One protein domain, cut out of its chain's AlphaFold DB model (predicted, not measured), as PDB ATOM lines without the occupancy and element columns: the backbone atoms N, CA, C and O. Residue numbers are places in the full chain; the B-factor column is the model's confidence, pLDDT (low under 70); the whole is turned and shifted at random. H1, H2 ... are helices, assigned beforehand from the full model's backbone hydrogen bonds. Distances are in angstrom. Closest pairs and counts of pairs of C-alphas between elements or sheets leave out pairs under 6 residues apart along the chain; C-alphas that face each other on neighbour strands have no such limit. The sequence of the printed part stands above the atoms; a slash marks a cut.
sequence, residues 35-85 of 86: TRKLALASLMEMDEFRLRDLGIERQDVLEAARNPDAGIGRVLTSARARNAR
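Overview. This is residues 35 to 85 of the 86 residues of an uncharacterized protein of Devosia geojensis (UniProt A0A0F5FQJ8). The longest helix, H4, folds back along H3 as a helical hairpin, and H1 packs on another side of H3, with the centres of these three helices making a triangle. The short H2 is set crosswise near the beginning of H3, in the turn of the chain from H1 to H3. The printed part has 51 residues, with four named helices in the order H1, H2, H3, H4 and no named strand, and its class is all helix. It is compact and rounded, with a radius of gyration of the C-alphas of 10.1 A and spans of 26 by 21 by 15 A.

Along the chain. Find C-alpha 72 at (-51.128, -28.131, -18.144); from there H4, residues 72 to 83, runs 16.6 A to C-alpha 83 at (-40.835, -19.679, -8.310). Go back along the chain to H3, residues 58 to 66, which is 12.7 A from first to last C-alpha. Before it comes H2, residues 48 to 53, over 8.8 A. The printed part begins with H1, residues 35 to 45, whose first C-alpha is at (-54.240, -39.438, -16.293) and which runs 15.1 A.

Arrangement. Start at H4 and look for H3: the two touch and form a helical hairpin, with a shallow tilt of 28 degrees, opposite ways. Their closest C-alphas, those of Ala 64 and Ile 72, are 5.0 A apart. From H3 move on to H1, which touches it with the C-alphas of Leu 40 and Val 61 closest, at 7.2 A. These two run opposite ways at a shallow tilt of 34 degrees, only just short of steep. H1 and H4 are apart, but only just, with their closest C-alphas at 8.1 A. H2 is close to H3 but not clearly touching it, about perpendicular at 85 degrees; the closest C-alphas, those of Glu 48 and Arg 58, are 6.8 A apart. H2 is also close to H1 but not clearly touching it, with the C-alphas of Leu 43 and Leu 51 closest at 7.6 A and a steep tilt of 64 degrees, opposite ways. H2 and H4 are apart. Look at the backbone O and N atoms of H1, H2, H3 and H4: in each helix every O i to N i+4 pair is within hydrogen-bond range.

Size, cuts and confidence. The two C-alphas farthest apart, those of Thr 35 and Arg 85, are 29.5 A from each other, and they are the first and last printed. The printed part has no cut. The links from H1 to H2, from H2 to H3 and from H3 to H4 are tight, with 2, 4 and 5 residues between the helices. In the B-factor column the mean pLDDT of the printed part is 81.9, and one residue, Pro 68, is under 70 in this model.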
ATOM      1  N   THR A  35     -55.395 -39.490 -17.204       76.62
ATOM      2  CA  THR A  35     -54.240 -39.438 -16.293       76.62
ATOM      3  C   THR A  35     -53.891 -38.006 -15.915       76.62
ATOM      4  O   THR A  35     -53.588 -37.768 -14.755       76.62
ATOM      5  N   ARG A  36     -54.012 -37.036 -16.832       75.62
ATOM      6  CA  ARG A  36     -53.857 -35.605 -16.513       75.62
ATOM      7  C   ARG A  36     -54.877 -35.137 -15.480       75.62
ATOM      8  O   ARG A  36     -54.491 -34.482 -14.522       75.62
ATOM      9  N   LYS A  37     -56.155 -35.496 -15.645       78.25
ATOM     10  CA  LYS A  37     -57.208 -35.147 -14.677       78.25
ATOM     11  C   LYS A  37     -56.955 -35.774 -13.305       78.25
ATOM     12  O   LYS A  37     -57.072 -35.082 -12.304       78.25
ATOM     13  N   LEU A  38     -56.573 -37.053 -13.265       80.44
ATOM     14  CA  LEU A  38     -56.259 -37.752 -12.014       80.44
ATOM     15  C   LEU A  38     -55.004 -37.194 -11.335       80.44
ATOM     16  O   LEU A  38     -55.005 -36.998 -10.127       80.44
ATOM     17  N   ALA A  39     -53.959 -36.889 -12.105       78.75
ATOM     18  CA  ALA A  39     -52.756 -36.253 -11.582       78.75
ATOM     19  C   ALA A  39     -53.068 -34.868 -11.006       78.75
ATOM     20  O   ALA A  39     -52.575 -34.524  -9.940       78.75
ATOM     21  N   LEU A  40     -53.925 -34.090 -11.673       73.81
ATOM     22  CA  LEU A  40     -54.319 -32.772 -11.189       73.81
ATOM     23  C   LEU A  40     -55.200 -32.865  -9.933       73.81
ATOM     24  O   LEU A  40     -54.997 -32.097  -9.000       73.81
ATOM     25  N   ALA A  41     -56.113 -33.838  -9.868       79.75
ATOM     26  CA  ALA A  41     -56.877 -34.130  -8.654       79.75
ATOM     27  C   ALA A  41     -55.959 -34.509  -7.482       79.75
ATOM     28  O   ALA A  41     -56.051 -33.910  -6.416       79.75
ATOM     29  N   SER A  42     -54.992 -35.399  -7.718       77.75
ATOM     30  CA  SER A  42     -53.996 -35.785  -6.715       77.75
ATOM     31  C   SER A  42     -53.130 -34.602  -6.258       77.75
ATOM     32  O   SER A  42     -52.829 -34.489  -5.073       77.75
ATOM     33  N   LEU A  43     -52.784 -33.670  -7.156       73.94
ATOM     34  CA  LEU A  43     -52.085 -32.432  -6.785       73.94
ATOM     35  C   LEU A  43     -52.946 -31.502  -5.916       73.94
ATOM     36  O   LEU A  43     -52.404 -30.806  -5.064       73.94
ATOM     37  N   MET A  44     -54.270 -31.479  -6.099       74.50
ATOM     38  CA  MET A  44     -55.171 -30.705  -5.230       74.50
ATOM     39  C   MET A  44     -55.322 -31.329  -3.835       74.50
ATOM     40  O   MET A  44     -55.540 -30.601  -2.863       74.50
ATOM     41  N   GLU A  45     -55.187 -32.650  -3.740       81.19
ATOM     42  CA  GLU A  45     -55.188 -33.405  -2.482       81.19
ATOM     43  C   GLU A  45     -53.842 -33.327  -1.739       81.19
ATOM     44  O   GLU A  45     -53.801 -33.533  -0.531       81.19
ATOM     45  N   MET A  46     -52.741 -32.995  -2.426       76.31
ATOM     46  CA  MET A  46     -51.426 -32.820  -1.797       76.31
ATOM     47  C   MET A  46     -51.353 -31.568  -0.912       76.31
ATOM     48  O   MET A  46     -51.772 -30.475  -1.300       76.31
ATOM     49  N   ASP A  47     -50.723 -31.721   0.255       77.81
ATOM     50  CA  ASP A  47     -50.429 -30.618   1.172       77.81
ATOM     51  C   ASP A  47     -49.616 -29.503   0.506       77.81
ATOM     52  O   ASP A  47     -48.723 -29.742  -0.310       77.81
ATOM     53  N   GLU A  48     -49.886 -28.262   0.917       80.06
ATOM     54  CA  GLU A  48     -49.248 -27.068   0.355       80.06
ATOM     55  C   GLU A  48     -47.720 -27.082   0.509       80.06
ATOM     56  O   GLU A  48     -47.010 -26.657  -0.400       80.06
ATOM     57  N   PHE A  49     -47.201 -27.649   1.601       79.75
ATOM     58  CA  PHE A  49     -45.759 -27.829   1.801       79.75
ATOM     59  C   PHE A  49     -45.127 -28.709   0.719       79.75
ATOM     60  O   PHE A  49     -44.099 -28.348   0.154       79.75
ATOM     61  N   ARG A  50     -45.782 -29.816   0.348       81.12
ATOM     62  CA  ARG A  50     -45.276 -30.719  -0.699       81.12
ATOM     63  C   ARG A  50     -45.358 -30.094  -2.090       81.12
ATOM     64  O   ARG A  50     -44.537 -30.397  -2.951       81.12
ATOM     65  N   LEU A  51     -46.348 -29.231  -2.325       84.62
ATOM     66  CA  LEU A  51     -46.434 -28.451  -3.561       84.62
ATOM     67  C   LEU A  51     -45.282 -27.438  -3.651       84.62
ATOM     68  O   LEU A  51     -44.636 -27.342  -4.697       84.62
ATOM     69  N   ARG A  52     -44.955 -26.762  -2.544       84.69
ATOM     70  CA  ARG A  52     -43.806 -25.845  -2.483       84.69
ATOM     71  C   ARG A  52     -42.477 -26.551  -2.730       84.69
ATOM     72  O   ARG A  52     -41.673 -26.019  -3.489       84.69
ATOM     73  N   ASP A  53     -42.281 -27.764  -2.212       84.88
ATOM     74  CA  ASP A  53     -41.086 -28.574  -2.511       84.88
ATOM     75  C   ASP A  53     -40.950 -28.892  -4.011       84.88
ATOM     76  O   ASP A  53     -39.851 -28.966  -4.559       84.88
ATOM     77  N   LEU A  54     -42.075 -29.030  -4.718       82.75
ATOM     78  CA  LEU A  54     -42.116 -29.205  -6.176       82.75
ATOM     79  C   LEU A  54     -41.892 -27.894  -6.954       82.75
ATOM     80  O   LEU A  54     -41.852 -27.922  -8.197       82.75
ATOM     81  N   GLY A  55     -41.759 -26.768  -6.250       86.00
ATOM     82  CA  GLY A  55     -41.627 -25.420  -6.796       86.00
ATOM     83  C   GLY A  55     -42.923 -24.875  -7.395       86.00
ATOM     84  O   GLY A  55     -42.866 -23.994  -8.250       86.00
ATOM     85  N   ILE A  56     -44.082 -25.411  -7.015       88.00
ATOM     86  CA  ILE A  56     -45.391 -25.025  -7.561       88.00
ATOM     87  C   ILE A  56     -46.313 -24.546  -6.440       88.00
ATOM     88  O   ILE A  56     -46.326 -25.115  -5.350       88.00
ATOM     89  N   GLU A  57     -47.110 -23.511  -6.692       88.50
ATOM     90  CA  GLU A  57     -48.114 -23.059  -5.730       88.50
ATOM     91  C   GLU A  57     -49.491 -23.648  -6.061       88.50
ATOM     92  O   GLU A  57     -49.804 -24.002  -7.202       88.50
ATOM     93  N   ARG A  58     -50.369 -23.731  -5.055       85.50
ATOM     94  CA  ARG A  58     -51.744 -24.228  -5.237       85.50
ATOM     95  C   ARG A  58     -52.524 -23.394  -6.264       85.50
ATOM     96  O   ARG A  58     -53.366 -23.931  -6.980       85.50
ATOM     97  N   GLN A  59     -52.212 -22.102  -6.380       85.94
ATOM     98  CA  GLN A  59     -52.796 -21.215  -7.387       85.94
ATOM     99  C   GLN A  59     -52.390 -21.603  -8.815       85.94
ATOM    100  O   GLN A  59     -53.255 -21.639  -9.688       85.94
ATOM    101  N   ASP A  60     -51.132 -21.991  -9.041       86.00
ATOM    102  CA  ASP A  60     -50.654 -22.439 -10.356       86.00
ATOM    103  C   ASP A  60     -51.366 -23.728 -10.805       86.00
ATOM    104  O   ASP A  60     -51.690 -23.904 -11.981       86.00
ATOM    105  N   VAL A  61     -51.661 -24.631  -9.858       84.56
ATOM    106  CA  VAL A  61     -52.429 -25.861 -10.122       84.56
ATOM    107  C   VAL A  61     -53.871 -25.531 -10.520       84.56
ATOM    108  O   VAL A  61     -54.396 -26.119 -11.468       84.56
ATOM    109  N   LEU A  62     -54.505 -24.568  -9.844       86.19
ATOM    110  CA  LEU A  62     -55.851 -24.098 -10.186       86.19
ATOM    111  C   LEU A  62     -55.886 -23.383 -11.543       86.19
ATOM    112  O   LEU A  62     -56.817 -23.589 -12.321       86.19
ATOM    113  N   GLU A  63     -54.878 -22.570 -11.853       85.31
ATOM    114  CA  GLU A  63     -54.744 -21.901 -13.147       85.31
ATOM    115  C   GLU A  63     -54.585 -22.922 -14.285       85.31
ATOM    116  O   GLU A  63     -55.287 -22.849 -15.300       85.31
ATOM    117  N   ALA A  64     -53.745 -23.940 -14.078       84.44
ATOM    118  CA  ALA A  64     -53.575 -25.036 -15.023       84.44
ATOM    119  C   ALA A  64     -54.862 -25.863 -15.204       84.44
ATOM    120  O   ALA A  64     -55.139 -26.334 -16.309       84.44
ATOM    121  N   ALA A  65     -55.671 -26.016 -14.148       81.81
ATOM    122  CA  ALA A  65     -56.964 -26.699 -14.212       81.81
ATOM    123  C   ALA A  65     -58.006 -25.921 -15.028       81.81
ATOM    124  O   ALA A  65     -58.815 -26.533 -15.728       81.81
ATOM    125  N   ARG A  66     -57.987 -24.584 -14.943       84.06
ATOM    126  CA  ARG A  66     -58.911 -23.699 -15.673       84.06
ATOM    127  C   ARG A  66     -58.604 -23.628 -17.168       84.06
ATOM    128  O   ARG A  66     -59.534 -23.472 -17.951       84.06
ATOM    129  N   ASN A  67     -57.337 -23.782 -17.561       79.56
ATOM    130  CA  ASN A  67     -56.889 -23.690 -18.956       79.56
ATOM    131  C   ASN A  67     -56.236 -24.995 -19.460       79.56
ATOM    132  O   ASN A  67     -55.031 -25.022 -19.739       79.56
ATOM    133  N   PRO A  68     -57.004 -26.090 -19.624       69.31
ATOM    134  CA  PRO A  68     -56.458 -27.381 -20.049       69.31
ATOM    135  C   PRO A  68     -55.873 -27.356 -21.474       69.31
ATOM    136  O   PRO A  68     -54.909 -28.079 -21.743       69.31
ATOM    137  N   ASP A  69     -56.399 -26.497 -22.354       71.12
ATOM    138  CA  ASP A  69     -55.977 -26.376 -23.760       71.12
ATOM    139  C   ASP A  69     -54.611 -25.697 -23.922       71.12
ATOM    140  O   ASP A  69     -53.866 -25.996 -24.854       71.12
ATOM    141  N   ALA A  70     -54.216 -24.843 -22.970       70.50
ATOM    142  CA  ALA A  70     -52.925 -24.152 -22.981       70.50
ATOM    143  C   ALA A  70     -51.730 -25.079 -22.662       70.50
ATOM    144  O   ALA A  70     -50.571 -24.642 -22.728       70.50
ATOM    145  N   GLY A  71     -52.017 -26.343 -22.326       77.44
ATOM    146  CA  GLY A  71     -51.059 -27.365 -21.932       77.44
ATOM    147  C   GLY A  71     -50.689 -27.254 -20.455       77.44
ATOM    148  O   GLY A  71     -49.764 -26.529 -20.101       77.44
ATOM    149  N   ILE A  72     -51.354 -28.045 -19.606       81.62
ATOM    150  CA  ILE A  72     -51.128 -28.131 -18.144       81.62
ATOM    151  C   ILE A  72     -49.633 -28.191 -17.793       81.62
ATOM    152  O   ILE A  72     -49.154 -27.447 -16.943       81.62
ATOM    153  N   GLY A  73     -48.868 -29.042 -18.486       81.88
ATOM    154  CA  GLY A  73     -47.432 -29.187 -18.238       81.88
ATOM    155  C   GLY A  73     -46.638 -27.909 -18.514       81.88
ATOM    156  O   GLY A  73     -45.700 -27.608 -17.781       81.88
ATOM    157  N   ARG A  74     -47.034 -27.124 -19.521       84.56
ATOM    158  CA  ARG A  74     -46.393 -25.845 -19.844       84.56
ATOM    159  C   ARG A  74     -46.657 -24.818 -18.747       84.56
ATOM    160  O   ARG A  74     -45.704 -24.194 -18.299       84.56
ATOM    161  N   VAL A  75     -47.905 -24.717 -18.279       86.19
ATOM    162  CA  VAL A  75     -48.308 -23.808 -17.189       86.19
ATOM    163  C   VAL A  75     -47.537 -24.126 -15.904       86.19
ATOM    164  O   VAL A  75     -46.893 -23.245 -15.337       86.19
ATOM    165  N   LEU A  76     -47.487 -25.401 -15.507       85.62
ATOM    166  CA  LEU A  76     -46.766 -25.830 -14.302       85.62
ATOM    167  C   LEU A  76     -45.242 -25.675 -14.432       85.62
ATOM    168  O   LEU A  76     -44.574 -25.290 -13.476       85.62
ATOM    169  N   THR A  77     -44.676 -25.922 -15.617       88.44
ATOM    170  CA  THR A  77     -43.238 -25.707 -15.861       88.44
ATOM    171  C   THR A  77     -42.890 -24.221 -15.809       88.44
ATOM    172  O   THR A  77     -41.883 -23.851 -15.207       88.44
ATOM    173  N   SER A  78     -43.732 -23.353 -16.386       87.12
ATOM    174  CA  SER A  78     -43.541 -21.904 -16.274       87.12
ATOM    175  C   SER A  78     -43.686 -21.413 -14.837       87.12
ATOM    176  O   SER A  78     -42.885 -20.590 -14.407       87.12
ATOM    177  N   ALA A  79     -44.640 -21.953 -14.075       86.88
ATOM    178  CA  ALA A  79     -44.808 -21.649 -12.660       86.88
ATOM    179  C   ALA A  79     -43.556 -22.010 -11.853       86.88
ATOM    180  O   ALA A  79     -42.999 -21.152 -11.170       86.88
ATOM    181  N   ARG A  80     -43.030 -23.225 -12.043       86.50
ATOM    182  CA  ARG A  80     -41.772 -23.660 -11.423       86.50
ATOM    183  C   ARG A  80     -40.604 -22.739 -11.769       86.50
ATOM    184  O   ARG A  80     -39.830 -22.378 -10.890       86.50
ATOM    185  N   ALA A  81     -40.479 -22.336 -13.034       90.00
ATOM    186  CA  ALA A  81     -39.418 -21.425 -13.459       90.00
ATOM    187  C   ALA A  81     -39.550 -20.020 -12.844       90.00
ATOM    188  O   ALA A  81     -38.531 -19.381 -12.591       90.00
ATOM    189  N   ARG A  82     -40.777 -19.534 -12.599       87.12
ATOM    190  CA  ARG A  82     -41.018 -18.275 -11.871       87.12
ATOM    191  C   ARG A  82     -40.637 -18.404 -10.400       87.12
ATOM    192  O   ARG A  82     -39.902 -17.559  -9.904       87.12
ATOM    193  N   ASN A  83     -41.084 -19.468  -9.736       85.31
ATOM    194  CA  ASN A  83     -40.835 -19.679  -8.310       85.31
ATOM    195  C   ASN A  83     -39.359 -19.936  -8.002       85.31
ATOM    196  O   ASN A  83     -38.868 -19.456  -6.995       85.31
ATOM    197  N   ALA A  84     -38.620 -20.605  -8.891       86.50
ATOM    198  CA  ALA A  84     -37.178 -20.810  -8.726       86.50
ATOM    199  C   ALA A  84     -36.343 -19.515  -8.817       86.50
ATOM    200  O   ALA A  84     -35.159 -19.530  -8.493       86.50
ATOM    201  N   ARG A  85     -36.925 -18.415  -9.314       84.00
ATOM    202  CA  ARG A  85     -36.271 -17.097  -9.408       84.00
ATOM    203  C   ARG A  85     -36.626 -16.167  -8.248       84.00
ATOM    204  O   ARG A  85     -36.089 -15.064  -8.203       84.00
TER     205      ARG A  85